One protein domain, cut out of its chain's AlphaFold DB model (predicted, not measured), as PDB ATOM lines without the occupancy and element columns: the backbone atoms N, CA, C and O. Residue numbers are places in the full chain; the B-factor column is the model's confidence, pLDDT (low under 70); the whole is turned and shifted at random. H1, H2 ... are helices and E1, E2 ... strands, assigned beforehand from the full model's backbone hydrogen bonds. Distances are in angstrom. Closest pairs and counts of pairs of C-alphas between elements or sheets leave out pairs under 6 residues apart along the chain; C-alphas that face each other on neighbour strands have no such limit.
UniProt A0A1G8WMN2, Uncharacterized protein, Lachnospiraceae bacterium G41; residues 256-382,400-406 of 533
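Overview. This is residues 256 to 382 and 400 to 406 of the 533 residues of an uncharacterized protein of Lachnospiraceae bacterium G41 (UniProt A0A1G8WMN2). The four-stranded sheet E4 to E7 makes the middle of this model, with the hairpin E8 and E9 partly face to face with it on one side and the three-stranded sheet E1 to E3 on its other side, near it where E3 meets E6 and E7. Both larger sheets are twisted, and the small helix H1 only grazes them. The printed part has 134 residues, with nine named strands and one named helix in the order E1 E2 E3 H1 E4 E5 E6 E7 E8 E9; the sheets are antiparallel and the class is mostly strand. It is compact, with a radius of gyration of the C-alphas of 15.3 A and spans of 49 by 46 by 26 A.

Arrangement. Start at E1, residues 260 to 266, E2, residues 279 to 285, and E3, residues 291 to 298, a meander, each strand the antiparallel neighbour of the one before. Look at N 262 and O 283, 3.1 A apart, and at N 282 and O 295, 2.9 A apart. H1, residues 299 to 302, is too short for an O i to N i+4 pair; its one O i to N i+3 pair is within hydrogen-bond range. A second meander holds E4, residues 317 to 319, E5, residues 323 to 332, E6, residues 337 to 347, and E7, residues 353 to 360, with edge strands E4 and E7. Check N 318 and O 325, 2.8 A, N 326 and O 344, 3.0 A, and N 343 and O 357, 3.0 A. The closest C-alphas of E3 and E7 are those of Val 295 and Gly 353, 6.4 A apart. E8, residues 365 to 370, and E9, residues 373 to 378, form a hairpin, with N 368 and O 375 at 2.8 A. It makes a sandwich, two sheets face to face, with E4 to E7: the facing parts are 10.0 A centre to centre. E1 and E5 are apart.

Along the chain. Find C-alpha 260 at (-41.130, -31.344, -24.408), where E1 begins; it is 19.1 A long, E2 18.6 A and E3 19.4 A. E3 bends by 62 degrees at residue 294. E5 runs 29.3 A from C-alpha 323 at (-47.099, -23.494, -14.707). E6 runs 29.7 A and bends by 59 degrees at residue 340; E7 bends by 52 degrees at residue 357. E9 ends at C-alpha 378, (-60.974, -33.129, -9.600).

Size, cuts and confidence. The C-alphas of Asp 270 and Gly 371, the two farthest apart, are 49.7 A apart. The links E1 to E2 and H1 to E4 are long. Residues 383 to 399 are not printed, and C-alphas 382 and 400 are 22.8 A apart across this cut. The mean pLDDT of the printed part is 74.8; 48 residues are under 70, among them residues 358 to 382 and 400 to 406.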
ATOM      1  N   ASP A 256     -45.238 -28.037 -25.698       88.75
ATOM      2  CA  ASP A 256     -45.712 -26.686 -26.001       88.75
ATOM      3  C   ASP A 256     -44.567 -25.806 -26.527       88.75
ATOM      4  O   ASP A 256     -43.490 -26.299 -26.853       88.75
ATOM      5  N   GLU A 257     -44.773 -24.493 -26.632       88.94
ATOM      6  CA  GLU A 257     -43.766 -23.560 -27.139       88.94
ATOM      7  C   GLU A 257     -42.438 -23.542 -26.368       88.94
ATOM      8  O   GLU A 257     -41.422 -23.139 -26.945       88.94
ATOM      9  N   ASP A 258     -42.425 -23.973 -25.103       90.75
ATOM     10  CA  ASP A 258     -41.227 -23.984 -24.266       90.75
ATOM     11  C   ASP A 258     -40.401 -25.259 -24.480       90.75
ATOM     12  O   ASP A 258     -39.164 -25.214 -24.437       90.75
ATOM     13  N   GLY A 259     -41.059 -26.391 -24.745       92.62
ATOM     14  CA  GLY A 259     -40.377 -27.651 -25.002       92.62
ATOM     15  C   GLY A 259     -41.239 -28.894 -24.822       92.62
ATOM     16  O   GLY A 259     -42.464 -28.874 -24.901       92.62
ATOM     17  N   VAL A 260     -40.551 -30.012 -24.603       93.94
ATOM     18  CA  VAL A 260     -41.130 -31.344 -24.408       93.94
ATOM     19  C   VAL A 260     -41.155 -31.686 -22.932       93.94
ATOM     20  O   VAL A 260     -40.114 -31.633 -22.282       93.94
ATOM     21  N   TYR A 261     -42.307 -32.109 -22.425       94.19
ATOM     22  CA  TYR A 261     -42.477 -32.573 -21.055       94.19
ATOM     23  C   TYR A 261     -42.420 -34.094 -21.002       94.19
ATOM     24  O   TYR A 261     -43.066 -34.785 -21.796       94.19
ATOM     25  N   SER A 262     -41.656 -34.616 -20.051       94.69
ATOM     26  CA  SER A 262     -41.513 -36.053 -19.832       94.69
ATOM     27  C   SER A 262     -41.412 -36.392 -18.349       94.69
ATOM     28  O   SER A 262     -41.131 -35.518 -17.527       94.69
ATOM     29  N   TYR A 263     -41.646 -37.654 -17.994       93.56
ATOM     30  CA  TYR A 263     -41.410 -38.149 -16.638       93.56
ATOM     31  C   TYR A 263     -40.585 -39.426 -16.622       93.56
ATOM     32  O   TYR A 263     -40.615 -40.208 -17.565       93.56
ATOM     33  N   GLU A 264     -39.873 -39.660 -15.529       92.31
ATOM     34  CA  GLU A 264     -39.096 -40.878 -15.322       92.31
ATOM     35  C   GLU A 264     -39.254 -41.361 -13.887       92.31
ATOM     36  O   GLU A 264     -39.158 -40.571 -12.948       92.31
ATOM     37  N   TYR A 265     -39.477 -42.664 -13.728       88.62
ATOM     38  CA  TYR A 265     -39.406 -43.331 -12.437       88.62
ATOM     39  C   TYR A 265     -38.097 -44.115 -12.354       88.62
ATOM     40  O   TYR A 265     -37.959 -45.184 -12.957       88.62
ATOM     41  N   GLU A 266     -37.128 -43.571 -11.625       85.12
ATOM     42  CA  GLU A 266     -35.845 -44.223 -11.400       85.12
ATOM     43  C   GLU A 266     -35.966 -45.192 -10.220       85.12
ATOM     44  O   GLU A 266     -36.188 -44.785  -9.078       85.12
ATOM     45  N   TYR A 267     -35.794 -46.490 -10.489       78.88
ATOM     46  CA  TYR A 267     -35.738 -47.512  -9.448       78.88
ATOM     47  C   TYR A 267     -34.608 -48.514  -9.681       78.88
ATOM     48  O   TYR A 267     -34.272 -48.892 -10.809       78.88
ATOM     49  N   GLU A 268     -34.018 -49.001  -8.592       74.50
ATOM     50  CA  GLU A 268     -33.022 -50.066  -8.665       74.50
ATOM     51  C   GLU A 268     -33.705 -51.440  -8.690       74.50
ATOM     52  O   GLU A 268     -34.267 -51.891  -7.691       74.50
ATOM     53  N   ILE A 269     -33.593 -52.158  -9.815       73.44
ATOM     54  CA  ILE A 269     -34.190 -53.497 -10.010       73.44
ATOM     55  C   ILE A 269     -33.847 -54.463  -8.859       73.44
ATOM     56  O   ILE A 269     -34.705 -55.220  -8.412       73.44
ATOM     57  N   ASP A 270     -32.605 -54.426  -8.363       74.88
ATOM     58  CA  ASP A 270     -32.134 -55.316  -7.292       74.88
ATOM     59  C   ASP A 270     -32.699 -54.957  -5.904       74.88
ATOM     60  O   ASP A 270     -32.670 -55.796  -4.997       74.88
ATOM     61  N   LYS A 271     -33.191 -53.726  -5.724       72.94
ATOM     62  CA  LYS A 271     -33.779 -53.234  -4.471       72.94
ATOM     63  C   LYS A 271     -35.310 -53.296  -4.474       72.94
ATOM     64  O   LYS A 271     -35.912 -53.493  -3.422       72.94
ATOM     65  N   GLY A 272     -35.920 -53.248  -5.657       69.88
ATOM     66  CA  GLY A 272     -37.364 -53.339  -5.857       69.88
ATOM     67  C   GLY A 272     -38.055 -51.974  -5.926       69.88
ATOM     68  O   GLY A 272     -37.459 -50.934  -5.671       69.88
ATOM     69  N   MET A 273     -39.340 -51.984  -6.294       69.69
ATOM     70  CA  MET A 273     -40.137 -50.765  -6.511       69.69
ATOM     71  C   MET A 273     -40.507 -50.009  -5.226       69.69
ATOM     72  O   MET A 273     -40.870 -48.845  -5.315       69.69
ATOM     73  N   ASN A 274     -40.361 -50.629  -4.053       70.19
ATOM     74  CA  ASN A 274     -40.672 -50.026  -2.749       70.19
ATOM     75  C   ASN A 274     -39.406 -49.623  -1.976       70.19
ATOM     76  O   ASN A 274     -39.384 -49.675  -0.748       70.19
ATOM     77  N   ASP A 275     -38.313 -49.343  -2.684       78.75
ATOM     78  CA  ASP A 275     -37.077 -48.903  -2.050       78.75
ATOM     79  C   ASP A 275     -37.098 -47.386  -1.844       78.75
ATOM     80  O   ASP A 275     -37.411 -46.631  -2.761       78.75
ATOM     81  N   GLU A 276     -36.708 -46.944  -0.648       78.62
ATOM     82  CA  GLU A 276     -36.671 -45.527  -0.256       78.62
ATOM     83  C   GLU A 276     -35.724 -44.678  -1.130       78.62
ATOM     84  O   GLU A 276     -35.774 -43.454  -1.072       78.62
ATOM     85  N   SER A 277     -34.836 -45.299  -1.925       80.19
ATOM     86  CA  SER A 277     -33.976 -44.589  -2.884       80.19
ATOM     87  C   SER A 277     -34.591 -44.387  -4.270       80.19
ATOM     88  O   SER A 277     -33.911 -43.838  -5.134       80.19
ATOM     89  N   ASN A 278     -35.833 -44.822  -4.492       84.06
ATOM     90  CA  ASN A 278     -36.531 -44.589  -5.752       84.06
ATOM     91  C   ASN A 278     -36.963 -43.122  -5.864       84.06
ATOM     92  O   ASN A 278     -37.384 -42.501  -4.888       84.06
ATOM     93  N   GLU A 279     -36.860 -42.576  -7.072       89.12
ATOM     94  CA  GLU A 279     -37.089 -41.157  -7.345       89.12
ATOM     95  C   GLU A 279     -37.987 -41.012  -8.577       89.12
ATOM     96  O   GLU A 279     -37.860 -41.753  -9.554       89.12
ATOM     97  N   PHE A 280     -38.906 -40.047  -8.538       90.19
ATOM     98  CA  PHE A 280     -39.753 -39.703  -9.678       90.19
ATOM     99  C   PHE A 280     -39.429 -38.296 -10.157       90.19
ATOM    100  O   PHE A 280     -39.403 -37.344  -9.376       90.19
ATOM    101  N   TYR A 281     -39.223 -38.155 -11.456       93.44
ATOM    102  CA  TYR A 281     -38.816 -36.908 -12.070       93.44
ATOM    103  C   TYR A 281     -39.827 -36.449 -13.101       93.44
ATOM    104  O   TYR A 281     -40.332 -37.250 -13.880       93.44
ATOM    105  N   VAL A 282     -40.052 -35.139 -13.146       94.75
ATOM    106  CA  VAL A 282     -40.715 -34.461 -14.260       94.75
ATOM    107  C   VAL A 282     -39.712 -33.513 -14.888       94.75
ATOM    108  O   VAL A 282     -39.101 -32.687 -14.201       94.75
ATOM    109  N   TYR A 283     -39.539 -33.631 -16.196       95.69
ATOM    110  CA  TYR A 283     -38.577 -32.874 -16.975       95.69
ATOM    111  C   TYR A 283     -39.271 -31.996 -18.010       95.69
ATOM    112  O   TYR A 283     -40.361 -32.309 -18.485       95.69
ATOM    113  N   MET A 284     -38.584 -30.927 -18.400       95.62
ATOM    114  CA  MET A 284     -38.791 -30.242 -19.670       95.62
ATOM    115  C   MET A 284     -37.492 -30.305 -20.466       95.62
ATOM    116  O   MET A 284     -36.418 -30.051 -19.923       95.62
ATOM    117  N   THR A 285     -37.571 -30.658 -21.742       95.94
ATOM    118  CA  THR A 285     -36.450 -30.571 -22.681       95.94
ATOM    119  C   THR A 285     -36.761 -29.511 -23.720       95.94
ATOM    120  O   THR A 285     -37.725 -29.655 -24.472       95.94
ATOM    121  N   ASP A 286     -35.953 -28.452 -23.775       94.88
ATOM    122  CA  ASP A 286     -36.162 -27.391 -24.757       94.88
ATOM    123  C   ASP A 286     -35.825 -27.871 -26.178       94.88
ATOM    124  O   ASP A 286     -35.144 -28.879 -26.397       94.88
ATOM    125  N   TYR A 287     -36.243 -27.100 -27.179       94.38
ATOM    126  CA  TYR A 287     -35.971 -27.407 -28.586       94.38
ATOM    127  C   TYR A 287     -34.507 -27.214 -29.022       94.38
ATOM    128  O   TYR A 287     -34.195 -27.333 -30.206       94.38
ATOM    129  N   ASN A 288     -33.591 -26.936 -28.088       93.12
ATOM    130  CA  ASN A 288     -32.146 -27.014 -28.302       93.12
ATOM    131  C   ASN A 288     -31.536 -28.281 -27.670       93.12
ATOM    132  O   ASN A 288     -30.319 -28.467 -27.741       93.12
ATOM    133  N   GLY A 289     -32.355 -29.139 -27.051       92.38
ATOM    134  CA  GLY A 289     -31.934 -30.361 -26.369       92.38
ATOM    135  C   GLY A 289     -31.424 -30.142 -24.941       92.38
ATOM    136  O   GLY A 289     -30.774 -31.034 -24.392       92.38
ATOM    137  N   ASN A 290     -31.662 -28.976 -24.331       94.69
ATOM    138  CA  ASN A 290     -31.328 -28.753 -22.927       94.69
ATOM    139  C   ASN A 290     -32.427 -29.334 -22.038       94.69
ATOM    140  O   ASN A 290     -33.590 -28.969 -22.171       94.69
ATOM    141  N   VAL A 291     -32.036 -30.201 -21.105       94.88
ATOM    142  CA  VAL A 291     -32.948 -30.846 -20.154       94.88
ATOM    143  C   VAL A 291     -32.973 -30.063 -18.842       94.88
ATOM    144  O   VAL A 291     -31.924 -29.745 -18.273       94.88
ATOM    145  N   PHE A 292     -34.173 -29.803 -18.341       94.44
ATOM    146  CA  PHE A 292     -34.456 -29.132 -17.082       94.44
ATOM    147  C   PHE A 292     -35.313 -30.045 -16.209       94.44
ATOM    148  O   PHE A 292     -36.373 -30.499 -16.630       94.44
ATOM    149  N   THR A 293     -34.881 -30.300 -14.977       95.06
ATOM    150  CA  THR A 293     -35.741 -30.932 -13.973       95.06
ATOM    151  C   THR A 293     -36.742 -29.899 -13.474       95.06
ATOM    152  O   THR A 293     -36.340 -28.893 -12.887       95.06
ATOM    153  N   LEU A 294     -38.029 -30.142 -13.714       94.00
ATOM    154  CA  LEU A 294     -39.115 -29.305 -13.215       94.00
ATOM    155  C   LEU A 294     -39.483 -29.688 -11.789       94.00
ATOM    156  O   LEU A 294     -39.601 -28.828 -10.919       94.00
ATOM    157  N   VAL A 295     -39.649 -30.988 -11.557       91.88
ATOM    158  CA  VAL A 295     -40.033 -31.534 -10.259       91.88
ATOM    159  C   VAL A 295     -39.259 -32.819 -10.008       91.88
ATOM    160  O   VAL A 295     -38.991 -33.589 -10.931       91.88
ATOM    161  N   LYS A 296     -38.899 -33.028  -8.745       91.12
ATOM    162  CA  LYS A 296     -38.368 -34.279  -8.223       91.12
ATOM    163  C   LYS A 296     -39.198 -34.655  -7.005       91.12
ATOM    164  O   LYS A 296     -39.362 -33.813  -6.123       91.12
ATOM    165  N   PHE A 297     -39.662 -35.893  -6.975       85.25
ATOM    166  CA  PHE A 297     -40.283 -36.510  -5.816       85.25
ATOM    167  C   PHE A 297     -39.366 -37.603  -5.291       85.25
ATOM    168  O   PHE A 297     -38.854 -38.421  -6.066       85.25
ATOM    169  N   ASP A 298     -39.168 -37.604  -3.983       84.62
ATOM    170  CA  ASP A 298     -38.548 -38.724  -3.288       84.62
ATOM    171  C   ASP A 298     -39.634 -39.771  -2.981       84.62
ATOM    172  O   ASP A 298     -40.822 -39.453  -2.972       84.62
ATOM    173  N   TYR A 299     -39.246 -41.022  -2.713       79.81
ATOM    174  CA  TYR A 299     -40.193 -42.096  -2.380       79.81
ATOM    175  C   TYR A 299     -41.219 -41.697  -1.304       79.81
ATOM    176  O   TYR A 299     -42.399 -41.999  -1.439       79.81
ATOM    177  N   GLU A 300     -40.791 -40.956  -0.276       80.25
ATOM    178  CA  GLU A 300     -41.650 -40.468   0.815       80.25
ATOM    179  C   GLU A 300     -42.799 -39.561   0.327       80.25
ATOM    180  O   GLU A 300     -43.851 -39.503   0.961       80.25
ATOM    181  N   ASP A 301     -42.646 -38.874  -0.809       77.50
ATOM    182  CA  ASP A 301     -43.705 -38.026  -1.373       77.50
ATOM    183  C   ASP A 301     -44.842 -38.857  -1.990       77.50
ATOM    184  O   ASP A 301     -45.950 -38.345  -2.180       77.50
ATOM    185  N   PHE A 302     -44.576 -40.131  -2.307       74.06
ATOM    186  CA  PHE A 302     -45.538 -41.065  -2.886       74.06
ATOM    187  C   PHE A 302     -45.700 -42.390  -2.138       74.06
ATOM    188  O   PHE A 302     -46.454 -43.240  -2.591       74.06
ATOM    189  N   GLU A 303     -45.103 -42.566  -0.960       74.31
ATOM    190  CA  GLU A 303     -45.207 -43.814  -0.185       74.31
ATOM    191  C   GLU A 303     -46.643 -44.141   0.259       74.31
ATOM    192  O   GLU A 303     -47.001 -45.309   0.427       74.31
ATOM    193  N   ASP A 304     -47.480 -43.110   0.412       69.31
ATOM    194  CA  ASP A 304     -48.900 -43.240   0.749       69.31
ATOM    195  C   ASP A 304     -49.743 -43.759  -0.431       69.31
ATOM    196  O   ASP A 304     -50.872 -44.222  -0.242       69.31
ATOM    197  N   MET A 305     -49.204 -43.723  -1.654       69.31
ATOM    198  CA  MET A 305     -49.796 -44.399  -2.803       69.31
ATOM    199  C   MET A 305     -49.428 -45.875  -2.715       69.31
ATOM    200  O   MET A 305     -48.268 -46.265  -2.822       69.31
ATOM    201  N   TYR A 306     -50.425 -46.723  -2.486       59.00
ATOM    202  CA  TYR A 306     -50.214 -48.159  -2.346       59.00
ATOM    203  C   TYR A 306     -49.825 -48.790  -3.698       59.00
ATOM    204  O   TYR A 306     -50.673 -49.334  -4.389       59.00
ATOM    205  N   PHE A 307     -48.554 -48.739  -4.108       63.38
ATOM    206  CA  PHE A 307     -48.094 -49.405  -5.331       63.38
ATOM    207  C   PHE A 307     -47.992 -50.903  -5.088       63.38
ATOM    208  O   PHE A 307     -47.001 -51.387  -4.539       63.38
ATOM    209  N   ASP A 308     -49.019 -51.657  -5.483       57.62
ATOM    210  CA  ASP A 308     -48.977 -53.097  -5.248       57.62
ATOM    211  C   ASP A 308     -47.793 -53.706  -6.022       57.62
ATOM    212  O   ASP A 308     -47.033 -54.447  -5.413       57.62
ATOM    213  N   TRP A 309     -47.553 -53.336  -7.294       63.47
ATOM    214  CA  TRP A 309     -46.396 -53.793  -8.104       63.47
ATOM    215  C   TRP A 309     -46.088 -52.915  -9.335       63.47
ATOM    216  O   TRP A 309     -45.424 -53.377 -10.265       63.47
ATOM    217  N   GLU A 310     -46.607 -51.691  -9.400       73.19
ATOM    218  CA  GLU A 310     -46.556 -50.867 -10.612       73.19
ATOM    219  C   GLU A 310     -45.849 -49.543 -10.375       73.19
ATOM    220  O   GLU A 310     -45.917 -48.978  -9.288       73.19
ATOM    221  N   ALA A 311     -45.162 -49.060 -11.409       78.00
ATOM    222  CA  ALA A 311     -44.507 -47.767 -11.351       78.00
ATOM    223  C   ALA A 311     -45.553 -46.636 -11.361       78.00
ATOM    224  O   ALA A 311     -46.533 -46.731 -12.110       78.00
ATOM    225  N   PRO A 312     -45.339 -45.558 -10.587       83.69
ATOM    226  CA  PRO A 312     -46.108 -44.332 -10.746       83.69
ATOM    227  C   PRO A 312     -46.014 -43.799 -12.179       83.69
ATOM    228  O   PRO A 312     -45.000 -43.945 -12.866       83.69
ATOM    229  N   GLN A 313     -47.084 -43.150 -12.616       86.56
ATOM    230  CA  GLN A 313     -47.234 -42.561 -13.940       86.56
ATOM    231  C   GLN A 313     -48.067 -41.281 -13.869       86.56
ATOM    232  O   GLN A 313     -48.914 -41.122 -12.986       86.56
ATOM    233  N   ILE A 314     -47.822 -40.375 -14.816       87.50
ATOM    234  CA  ILE A 314     -48.668 -39.201 -15.046       87.50
ATOM    235  C   ILE A 314     -49.755 -39.602 -16.034       87.50
ATOM    236  O   ILE A 314     -49.444 -40.003 -17.152       87.50
ATOM    237  N   THR A 315     -51.020 -39.497 -15.630       78.12
ATOM    238  CA  THR A 315     -52.165 -39.891 -16.472       78.12
ATOM    239  C   THR A 315     -52.936 -38.691 -17.009       78.12
ATOM    240  O   THR A 315     -53.632 -38.805 -18.011       78.12
ATOM    241  N   CYS A 316     -52.777 -37.525 -16.387       78.94
ATOM    242  CA  CYS A 316     -53.328 -36.262 -16.842       78.94
ATOM    243  C   CYS A 316     -52.315 -35.136 -16.615       78.94
ATOM    244  O   CYS A 316     -51.665 -35.058 -15.569       78.94
ATOM    245  N   PHE A 317     -52.179 -34.268 -17.615       84.88
ATOM    246  CA  PHE A 317     -51.210 -33.182 -17.651       84.88
ATOM    247  C   PHE A 317     -51.793 -31.992 -18.416       84.88
ATOM    248  O   PHE A 317     -52.369 -32.168 -19.488       84.88
ATOM    249  N   GLN A 318     -51.635 -30.782 -17.885       81.62
ATOM    250  CA  GLN A 318     -52.068 -29.537 -18.516       81.62
ATOM    251  C   GLN A 318     -50.958 -28.483 -18.422       81.62
ATOM    252  O   GLN A 318     -50.428 -28.222 -17.340       81.62
ATOM    253  N   CYS A 319     -50.621 -27.868 -19.560       82.12
ATOM    254  CA  CYS A 319     -49.704 -26.729 -19.633       82.12
ATOM    255  C   CYS A 319     -50.458 -25.413 -19.449       82.12
ATOM    256  O   CYS A 319     -51.404 -25.127 -20.183       82.12
ATOM    257  N   LEU A 320     -49.982 -24.580 -18.528       79.81
ATOM    258  CA  LEU A 320     -50.369 -23.177 -18.379       79.81
ATOM    259  C   LEU A 320     -49.268 -22.265 -18.936       79.81
ATOM    260  O   LEU A 320     -48.194 -22.727 -19.317       79.81
ATOM    261  N   ASP A 321     -49.490 -20.948 -18.936       80.38
ATOM    262  CA  ASP A 321     -48.487 -19.969 -19.404       80.38
ATOM    263  C   ASP A 321     -47.148 -20.119 -18.654       80.38
ATOM    264  O   ASP A 321     -46.077 -20.127 -19.251       80.38
ATOM    265  N   LYS A 322     -47.191 -20.281 -17.324       84.31
ATOM    266  CA  LYS A 322     -45.982 -20.335 -16.466       84.31
ATOM    267  C   LYS A 322     -45.868 -21.589 -15.623       84.31
ATOM    268  O   LYS A 322     -44.863 -21.785 -14.933       84.31
ATOM    269  N   GLU A 323     -46.908 -22.397 -15.634       88.00
ATOM    270  CA  GLU A 323     -47.099 -23.494 -14.707       88.00
ATOM    271  C   GLU A 323     -47.520 -24.741 -15.473       88.00
ATOM    272  O   GLU A 323     -47.937 -24.681 -16.628       88.00
ATOM    273  N   ILE A 324     -47.374 -25.881 -14.824       89.94
ATOM    274  CA  ILE A 324     -47.879 -27.168 -15.265       89.94
ATOM    275  C   ILE A 324     -48.698 -27.751 -14.128       89.94
ATOM    276  O   ILE A 324     -48.352 -27.593 -12.952       89.94
ATOM    277  N   ILE A 325     -49.776 -28.432 -14.485       87.19
ATOM    278  CA  ILE A 325     -50.583 -29.197 -13.545       87.19
ATOM    279  C   ILE A 325     -50.588 -30.623 -14.029       87.19
ATOM    280  O   ILE A 325     -50.773 -30.877 -15.218       87.19
ATOM    281  N   PHE A 326     -50.363 -31.555 -13.121       88.69
ATOM    282  CA  PHE A 326     -50.326 -32.963 -13.463       88.69
ATOM    283  C   PHE A 326     -50.709 -33.811 -12.273       88.69
ATOM    284  O   PHE A 326     -50.556 -33.388 -11.126       88.69
ATOM    285  N   ASN A 327     -51.188 -35.016 -12.545       87.19
ATOM    286  CA  ASN A 327     -51.378 -36.004 -11.505       87.19
ATOM    287  C   ASN A 327     -50.266 -37.050 -11.532       87.19
ATOM    288  O   ASN A 327     -49.575 -37.216 -12.529       87.19
ATOM    289  N   VAL A 328     -50.105 -37.765 -10.429       87.12
ATOM    290  CA  VAL A 328     -49.253 -38.955 -10.341       87.12
ATOM    291  C   VAL A 328     -50.109 -40.052  -9.729       87.12
ATOM    292  O   VAL A 328     -50.721 -39.792  -8.705       87.12
ATOM    293  N   GLY A 329     -50.186 -41.233 -10.345       85.06
ATOM    294  CA  GLY A 329     -50.915 -42.408  -9.836       85.06
ATOM    295  C   GLY A 329     -50.503 -43.689 -10.569       85.06
ATOM    296  O   GLY A 329     -49.443 -43.709 -11.190       85.06
ATOM    297  N   TYR A 330     -51.299 -44.764 -10.518       79.94
ATOM    298  CA  TYR A 330     -51.001 -46.013 -11.246       79.94
ATOM    299  C   TYR A 330     -52.264 -46.806 -11.648       79.94
ATOM    300  O   TYR A 330     -53.361 -46.501 -11.182       79.94
ATOM    301  N   TYR A 331     -52.127 -47.819 -12.519       75.94
ATOM    302  CA  TYR A 331     -53.241 -48.573 -13.120       75.94
ATOM    303  C   TYR A 331     -53.171 -50.071 -12.795       75.94
ATOM    304  O   TYR A 331     -52.721 -50.866 -13.612       75.94
ATOM    305  N   ALA A 332     -53.696 -50.482 -11.640       66.69
ATOM    306  CA  ALA A 332     -53.490 -51.830 -11.119       66.69
ATOM    307  C   ALA A 332     -53.975 -52.967 -12.040       66.69
ATOM    308  O   ALA A 332     -55.174 -53.162 -12.285       66.69
ATOM    309  N   GLY A 333     -53.028 -53.834 -12.395       61.00
ATOM    310  CA  GLY A 333     -53.246 -55.162 -12.942       61.00
ATOM    311  C   GLY A 333     -53.922 -55.176 -14.312       61.00
ATOM    312  O   GLY A 333     -54.067 -54.181 -15.011       61.00
ATOM    313  N   THR A 334     -54.394 -56.353 -14.718       57.78
ATOM    314  CA  THR A 334     -55.060 -56.538 -16.022       57.78
ATOM    315  C   THR A 334     -56.474 -55.960 -16.084       57.78
ATOM    316  O   THR A 334     -57.099 -56.010 -17.143       57.78
ATOM    317  N   GLY A 335     -56.987 -55.457 -14.957       54.72
ATOM    318  CA  GLY A 335     -58.246 -54.723 -14.884       54.72
ATOM    319  C   GLY A 335     -58.109 -53.249 -15.262       54.72
ATOM    320  O   GLY A 335     -59.128 -52.630 -15.540       54.72
ATOM    321  N   HIS A 336     -56.878 -52.717 -15.315       63.09
ATOM    322  CA  HIS A 336     -56.588 -51.330 -15.681       63.09
ATOM    323  C   HIS A 336     -57.357 -50.310 -14.817       63.09
ATOM    324  O   HIS A 336     -57.862 -49.299 -15.305       63.09
ATOM    325  N   PHE A 337     -57.459 -50.591 -13.513       62.31
ATOM    326  CA  PHE A 337     -58.125 -49.705 -12.561       62.31
ATOM    327  C   PHE A 337     -57.165 -48.622 -12.099       62.31
ATOM    328  O   PHE A 337     -56.124 -48.929 -11.509       62.31
ATOM    329  N   TYR A 338     -57.526 -47.363 -12.335       70.81
ATOM    330  CA  TYR A 338     -56.764 -46.257 -11.787       70.81
ATOM    331  C   TYR A 338     -56.859 -46.293 -10.262       70.81
ATOM    332  O   TYR A 338     -57.949 -46.321  -9.694       70.81
ATOM    333  N   ASN A 339     -55.716 -46.331  -9.595       67.81
ATOM    334  CA  ASN A 339     -55.641 -46.283  -8.149       67.81
ATOM    335  C   ASN A 339     -55.002 -44.962  -7.754       67.81
ATOM    336  O   ASN A 339     -53.790 -44.820  -7.886       67.81
ATOM    337  N   GLY A 340     -55.848 -44.045  -7.272       68.12
ATOM    338  CA  GLY A 340     -55.502 -42.965  -6.350       68.12
ATOM    339  C   GLY A 340     -54.287 -42.121  -6.727       68.12
ATOM    340  O   GLY A 340     -53.154 -42.556  -6.549       68.12
ATOM    341  N   GLY A 341     -54.510 -40.877  -7.147       75.81
ATOM    342  CA  GLY A 341     -53.416 -39.965  -7.483       75.81
ATOM    343  C   GLY A 341     -53.282 -38.729  -6.603       75.81
ATOM    344  O   GLY A 341     -54.257 -38.267  -6.014       75.81
ATOM    345  N   PHE A 342     -52.094 -38.132  -6.600       82.50
ATOM    346  CA  PHE A 342     -51.881 -36.755  -6.150       82.50
ATOM    347  C   PHE A 342     -51.961 -35.822  -7.346       82.50
ATOM    348  O   PHE A 342     -51.512 -36.196  -8.426       82.50
ATOM    349  N   VAL A 343     -52.458 -34.600  -7.149       83.31
ATOM    350  CA  VAL A 343     -52.351 -33.529  -8.155       83.31
ATOM    351  C   VAL A 343     -51.311 -32.525  -7.700       83.31
ATOM    352  O   VAL A 343     -51.323 -32.075  -6.552       83.31
ATOM    353  N   TYR A 344     -50.441 -32.145  -8.624       85.94
ATOM    354  CA  TYR A 344     -49.353 -31.210  -8.424       85.94
ATOM    355  C   TYR A 344     -49.505 -30.000  -9.333       85.94
ATOM    356  O   TYR A 344     -49.931 -30.117 -10.477       85.94
ATOM    357  N   LEU A 345     -49.104 -28.845  -8.811       87.50
ATOM    358  CA  LEU A 345     -48.887 -27.611  -9.555       87.50
ATOM    359  C   LEU A 345     -47.404 -27.262  -9.450       87.50
ATOM    360  O   LEU A 345     -46.875 -27.157  -8.341       87.50
ATOM    361  N   ALA A 346     -46.734 -27.067 -10.581       90.00
ATOM    362  CA  ALA A 346     -45.328 -26.684 -10.612       90.00
ATOM    363  C   ALA A 346     -45.058 -25.577 -11.624       90.00
ATOM    364  O   ALA A 346     -45.734 -25.470 -12.641       90.00
ATOM    365  N   THR A 347     -44.048 -24.753 -11.365       90.44
ATOM    366  CA  THR A 347     -43.602 -23.742 -12.324       90.44
ATOM    367  C   THR A 347     -42.746 -24.379 -13.412       90.44
ATOM    368  O   THR A 347     -41.873 -25.203 -13.135       90.44
ATOM    369  N   LYS A 348     -42.923 -23.933 -14.659       89.88
ATOM    370  CA  LYS A 348     -42.133 -24.397 -15.816       89.88
ATOM    371  C   LYS A 348     -40.632 -24.112 -15.705       89.88
ATOM    372  O   LYS A 348     -39.830 -24.676 -16.437       89.88
ATOM    373  N   ASP A 349     -40.226 -23.230 -14.793       87.44
ATOM    374  CA  ASP A 349     -38.818 -22.957 -14.503       87.44
ATOM    375  C   ASP A 349     -38.207 -23.887 -13.435       87.44
ATOM    376  O   ASP A 349     -37.051 -23.688 -13.049       87.44
ATOM    377  N   GLY A 350     -38.987 -24.844 -12.920       86.62
ATOM    378  CA  GLY A 350     -38.584 -25.816 -11.904       86.62
ATOM    379  C   GLY A 350     -38.270 -25.225 -10.528       86.62
ATOM    380  O   GLY A 350     -37.713 -25.908  -9.670       86.62
ATOM    381  N   LYS A 351     -38.566 -23.939 -10.286       85.12
ATOM    382  CA  LYS A 351     -38.257 -23.290  -9.000       85.12
ATOM    383  C   LYS A 351     -39.270 -23.583  -7.901       85.12
ATOM    384  O   LYS A 351     -38.945 -23.371  -6.732       85.12
ATOM    385  N   SER A 352     -40.477 -24.014  -8.251       84.25
ATOM    386  CA  SER A 352     -41.515 -24.353  -7.282       84.25
ATOM    387  C   SER A 352     -42.400 -25.482  -7.782       84.25
ATOM    388  O   SER A 352     -42.738 -25.539  -8.959       84.25
ATOM    389  N   GLY A 353     -42.791 -26.348  -6.855       84.19
ATOM    390  CA  GLY A 353     -43.773 -27.402  -7.047       84.19
ATOM    391  C   GLY A 353     -44.499 -27.625  -5.730       84.19
ATOM    392  O   GLY A 353     -43.880 -27.558  -4.666       84.19
ATOM    393  N   GLN A 354     -45.808 -27.829  -5.788       83.94
ATOM    394  CA  GLN A 354     -46.621 -28.127  -4.618       83.94
ATOM    395  C   GLN A 354     -47.702 -29.144  -4.958       83.94
ATOM    396  O   GLN A 354     -48.294 -29.110  -6.038       83.94
ATOM    397  N   LYS A 355     -47.976 -30.031  -4.004       85.19
ATOM    398  CA  LYS A 355     -49.164 -30.874  -4.031       85.19
ATOM    399  C   LYS A 355     -50.385 -30.005  -3.741       85.19
ATOM    400  O   LYS A 355     -50.410 -29.303  -2.731       85.19
ATOM    401  N   ILE A 356     -51.378 -30.048  -4.623       79.25
ATOM    402  CA  ILE A 356     -52.633 -29.296  -4.497       79.25
ATOM    403  C   ILE A 356     -53.838 -30.200  -4.207       79.25
ATOM    404  O   ILE A 356     -54.879 -29.700  -3.786       79.25
ATOM    405  N   CYS A 357     -53.704 -31.519  -4.388       75.44
ATOM    406  CA  CYS A 357     -54.728 -32.503  -4.033       75.44
ATOM    407  C   CYS A 357     -54.093 -33.824  -3.569       75.44
ATOM    408  O   CYS A 357     -53.151 -34.307  -4.200       75.44
ATOM    409  N   ASP A 358     -54.623 -34.397  -2.482       69.88
ATOM    410  CA  ASP A 358     -54.126 -35.631  -1.856       69.88
ATOM    411  C   ASP A 358     -54.708 -36.917  -2.458       69.88
ATOM    412  O   ASP A 358     -54.093 -37.969  -2.346       69.88
ATOM    413  N   THR A 359     -55.887 -36.877  -3.074       66.62
ATOM    414  CA  THR A 359     -56.494 -38.086  -3.644       66.62
ATOM    415  C   THR A 359     -57.417 -37.742  -4.793       66.62
ATOM    416  O   THR A 359     -58.412 -37.041  -4.602       66.62
ATOM    417  N   VAL A 360     -57.135 -38.323  -5.952       65.56
ATOM    418  CA  VAL A 360     -58.049 -38.375  -7.095       65.56
ATOM    419  C   VAL A 360     -58.449 -39.828  -7.322       65.56
ATOM    420  O   VAL A 360     -57.581 -40.699  -7.378       65.56
ATOM    421  N   SER A 361     -59.751 -40.124  -7.371       62.94
ATOM    422  CA  SER A 361     -60.213 -41.500  -7.629       62.94
ATOM    423  C   SER A 361     -60.161 -41.854  -9.113       62.94
ATOM    424  O   SER A 361     -60.242 -43.023  -9.459       62.94
ATOM    425  N   GLU A 362     -60.038 -40.842  -9.966       65.25
ATOM    426  CA  GLU A 362     -59.928 -40.956 -11.414       65.25
ATOM    427  C   GLU A 362     -58.581 -40.390 -11.862       65.25
ATOM    428  O   GLU A 362     -58.053 -39.459 -11.253       65.25
ATOM    429  N   GLY A 363     -58.034 -40.924 -12.953       61.25
ATOM    430  CA  GLY A 363     -56.755 -40.472 -13.507       61.25
ATOM    431  C   GLY A 363     -56.797 -39.088 -14.156       61.25
ATOM    432  O   GLY A 363     -55.792 -38.652 -14.710       61.25
ATOM    433  N   GLU A 364     -57.933 -38.403 -14.112       66.62
ATOM    434  CA  GLU A 364     -58.225 -37.199 -14.882       66.62
ATOM    435  C   GLU A 364     -58.598 -36.037 -13.947       66.62
ATOM    436  O   GLU A 364     -59.184 -36.226 -12.878       66.62
ATOM    437  N   PHE A 365     -58.253 -34.814 -14.346       64.56
ATOM    438  CA  PHE A 365     -58.682 -33.568 -13.706       64.56
ATOM    439  C   PHE A 365     -58.809 -32.469 -14.771       64.56
ATOM    440  O   PHE A 365     -58.321 -32.611 -15.894       64.56
ATOM    441  N   LEU A 366     -59.440 -31.353 -14.411       62.69
ATOM    442  CA  LEU A 366     -59.528 -30.166 -15.255       62.69
ATOM    443  C   LEU A 366     -59.069 -28.927 -14.496       62.69
ATOM    444  O   LEU A 366     -59.606 -28.627 -13.434       62.69
ATOM    445  N   ALA A 367     -58.137 -28.164 -15.064       63.75
ATOM    446  CA  ALA A 367     -57.798 -26.838 -14.574       63.75
ATOM    447  C   ALA A 367     -58.391 -25.731 -15.460       63.75
ATOM    448  O   ALA A 367     -58.498 -25.860 -16.679       63.75
ATOM    449  N   ILE A 368     -58.800 -24.630 -14.832       57.72
ATOM    450  CA  ILE A 368     -59.441 -23.475 -15.464       57.72
ATOM    451  C   ILE A 368     -58.802 -22.199 -14.912       57.72
ATOM    452  O   ILE A 368     -58.777 -21.980 -13.700       57.72
ATOM    453  N   GLU A 369     -58.331 -21.330 -15.806       56.75
ATOM    454  CA  GLU A 369     -57.907 -19.973 -15.470       56.75
ATOM    455  C   GLU A 369     -59.128 -19.041 -15.524       56.75
ATOM    456  O   GLU A 369     -59.668 -18.733 -16.590       56.75
ATOM    457  N   ASP A 370     -59.568 -18.576 -14.354       52.00
ATOM    458  CA  ASP A 370     -60.626 -17.576 -14.201       52.00
ATOM    459  C   ASP A 370     -60.025 -16.254 -13.702       52.00
ATOM    460  O   ASP A 370     -59.819 -16.010 -12.505       52.00
ATOM    461  N   GLY A 371     -59.665 -15.393 -14.656       61.53
ATOM    462  CA  GLY A 371     -59.035 -14.106 -14.384       61.53
ATOM    463  C   GLY A 371     -57.644 -14.246 -13.757       61.53
ATOM    464  O   GLY A 371     -56.665 -14.442 -14.464       61.53
ATOM    465  N   ASN A 372     -57.552 -14.072 -12.434       57.09
ATOM    466  CA  ASN A 372     -56.304 -14.235 -11.665       57.09
ATOM    467  C   ASN A 372     -56.322 -15.484 -10.766       57.09
ATOM    468  O   ASN A 372     -55.411 -15.658  -9.956       57.09
ATOM    469  N   SER A 373     -57.376 -16.296 -10.848       57.03
ATOM    470  CA  SER A 373     -57.547 -17.504 -10.050       57.03
ATOM    471  C   SER A 373     -57.386 -18.735 -10.930       57.03
ATOM    472  O   SER A 373     -57.923 -18.791 -12.034       57.03
ATOM    473  N   LEU A 374     -56.681 -19.733 -10.409       63.78
ATOM    474  CA  LEU A 374     -56.635 -21.071 -10.976       63.78
ATOM    475  C   LEU A 374     -57.631 -21.946 -10.210       63.78
ATOM    476  O   LEU A 374     -57.473 -22.155  -9.007       63.78
ATOM    477  N   ASN A 375     -58.649 -22.443 -10.902       62.22
ATOM    478  CA  ASN A 375     -59.603 -23.405 -10.365       62.22
ATOM    479  C   ASN A 375     -59.255 -24.793 -10.899       62.22
ATOM    480  O   ASN A 375     -59.104 -24.958 -12.105       62.22
ATOM    481  N   VAL A 376     -59.138 -25.786 -10.022       58.69
ATOM    482  CA  VAL A 376     -58.887 -27.179 -10.415       58.69
ATOM    483  C   VAL A 376     -60.063 -28.030  -9.961       58.69
ATOM    484  O   VAL A 376     -60.335 -28.135  -8.767       58.69
ATOM    485  N   SER A 377     -60.753 -28.622 -10.926       58.28
ATOM    486  CA  SER A 377     -61.826 -29.586 -10.728       58.28
ATOM    487  C   SER A 377     -61.249 -30.991 -10.805       58.28
ATOM    488  O   SER A 377     -60.666 -31.391 -11.813       58.28
ATOM    489  N   VAL A 378     -61.412 -31.739  -9.722       56.00
ATOM    490  CA  VAL A 378     -60.974 -33.129  -9.600       56.00
ATOM    491  C   VAL A 378     -62.200 -34.029  -9.622       56.00
ATOM    492  O   VAL A 378     -63.199 -33.726  -8.968       56.00
ATOM    493  N   TYR A 379     -62.111 -35.151 -10.333       52.53
ATOM    494  CA  TYR A 379     -63.203 -36.117 -10.414       52.53
ATOM    495  C   TYR A 379     -63.091 -37.145  -9.303       52.53
ATOM    496  O   TYR A 379     -62.065 -37.811  -9.140       52.53
ATOM    497  N   GLN A 380     -64.168 -37.252  -8.529       48.44
ATOM    498  CA  GLN A 380     -64.297 -38.240  -7.475       48.44
ATOM    499  C   GLN A 380     -65.527 -39.109  -7.725       48.44
ATOM    500  O   GLN A 380     -66.599 -38.598  -8.045       48.44
ATOM    501  N   TRP A 381     -65.376 -40.423  -7.584       41.47
ATOM    502  CA  TRP A 381     -66.497 -41.351  -7.647       41.47
ATOM    503  C   TRP A 381     -67.350 -41.188  -6.382       41.47
ATOM    504  O   TRP A 381     -66.838 -41.305  -5.268       41.47
ATOM    505  N   SER A 382     -68.635 -40.869  -6.549       36.69
ATOM    506  CA  SER A 382     -69.583 -40.630  -5.451       36.69
ATOM    507  C   SER A 382     -70.286 -41.897  -4.948       36.69
ATOM    508  O   SER A 382     -71.047 -41.819  -3.991       36.69
ATOM    509  N   GLN A 400     -55.732 -23.019   3.012       27.06
ATOM    510  CA  GLN A 400     -56.191 -23.581   1.751       27.06
ATOM    511  C   GLN A 400     -56.355 -22.405   0.791       27.06
ATOM    512  O   GLN A 400     -57.166 -21.508   1.036       27.06
ATOM    513  N   ILE A 401     -55.629 -22.426  -0.324       26.84
ATOM    514  CA  ILE A 401     -56.186 -21.863  -1.546       26.84
ATOM    515  C   ILE A 401     -57.406 -22.742  -1.805       26.84
ATOM    516  O   ILE A 401     -57.287 -23.876  -2.256       26.84
ATOM    517  N   ILE A 402     -58.565 -22.267  -1.351       23.73
ATOM    518  CA  ILE A 402     -59.853 -22.902  -1.584       23.73
ATOM    519  C   ILE A 402     -60.084 -22.786  -3.092       23.73
ATOM    520  O   ILE A 402     -60.672 -21.815  -3.558       23.73
ATOM    521  N   ALA A 403     -59.579 -23.753  -3.857       28.73
ATOM    522  CA  ALA A 403     -60.224 -24.150  -5.094       28.73
ATOM    523  C   ALA A 403     -61.593 -24.667  -4.647       28.73
ATOM    524  O   ALA A 403     -61.686 -25.644  -3.903       28.73
ATOM    525  N   SER A 404     -62.640 -23.900  -4.933       25.28
ATOM    526  CA  SER A 404     -63.998 -24.188  -4.490       25.28
ATOM    527  C   SER A 404     -64.410 -25.578  -4.965       25.28
ATOM    528  O   SER A 404     -64.714 -25.779  -6.137       25.28
ATOM    529  N   TYR A 405     -64.414 -26.526  -4.029       28.94
ATOM    530  CA  TYR A 405     -65.011 -27.845  -4.162       28.94
ATOM    531  C   TYR A 405     -66.514 -27.656  -4.408       28.94
ATOM    532  O   TYR A 405     -67.281 -27.422  -3.475       28.94
ATOM    533  N   HIS A 406     -66.933 -27.730  -5.667       27.38
ATOM    534  CA  HIS A 406     -68.305 -28.076  -6.011       27.38
ATOM    535  C   HIS A 406     -68.263 -29.539  -6.434       27.38
ATOM    536  O   HIS A 406     -67.663 -29.874  -7.452       27.38
TER     537      HIS A 406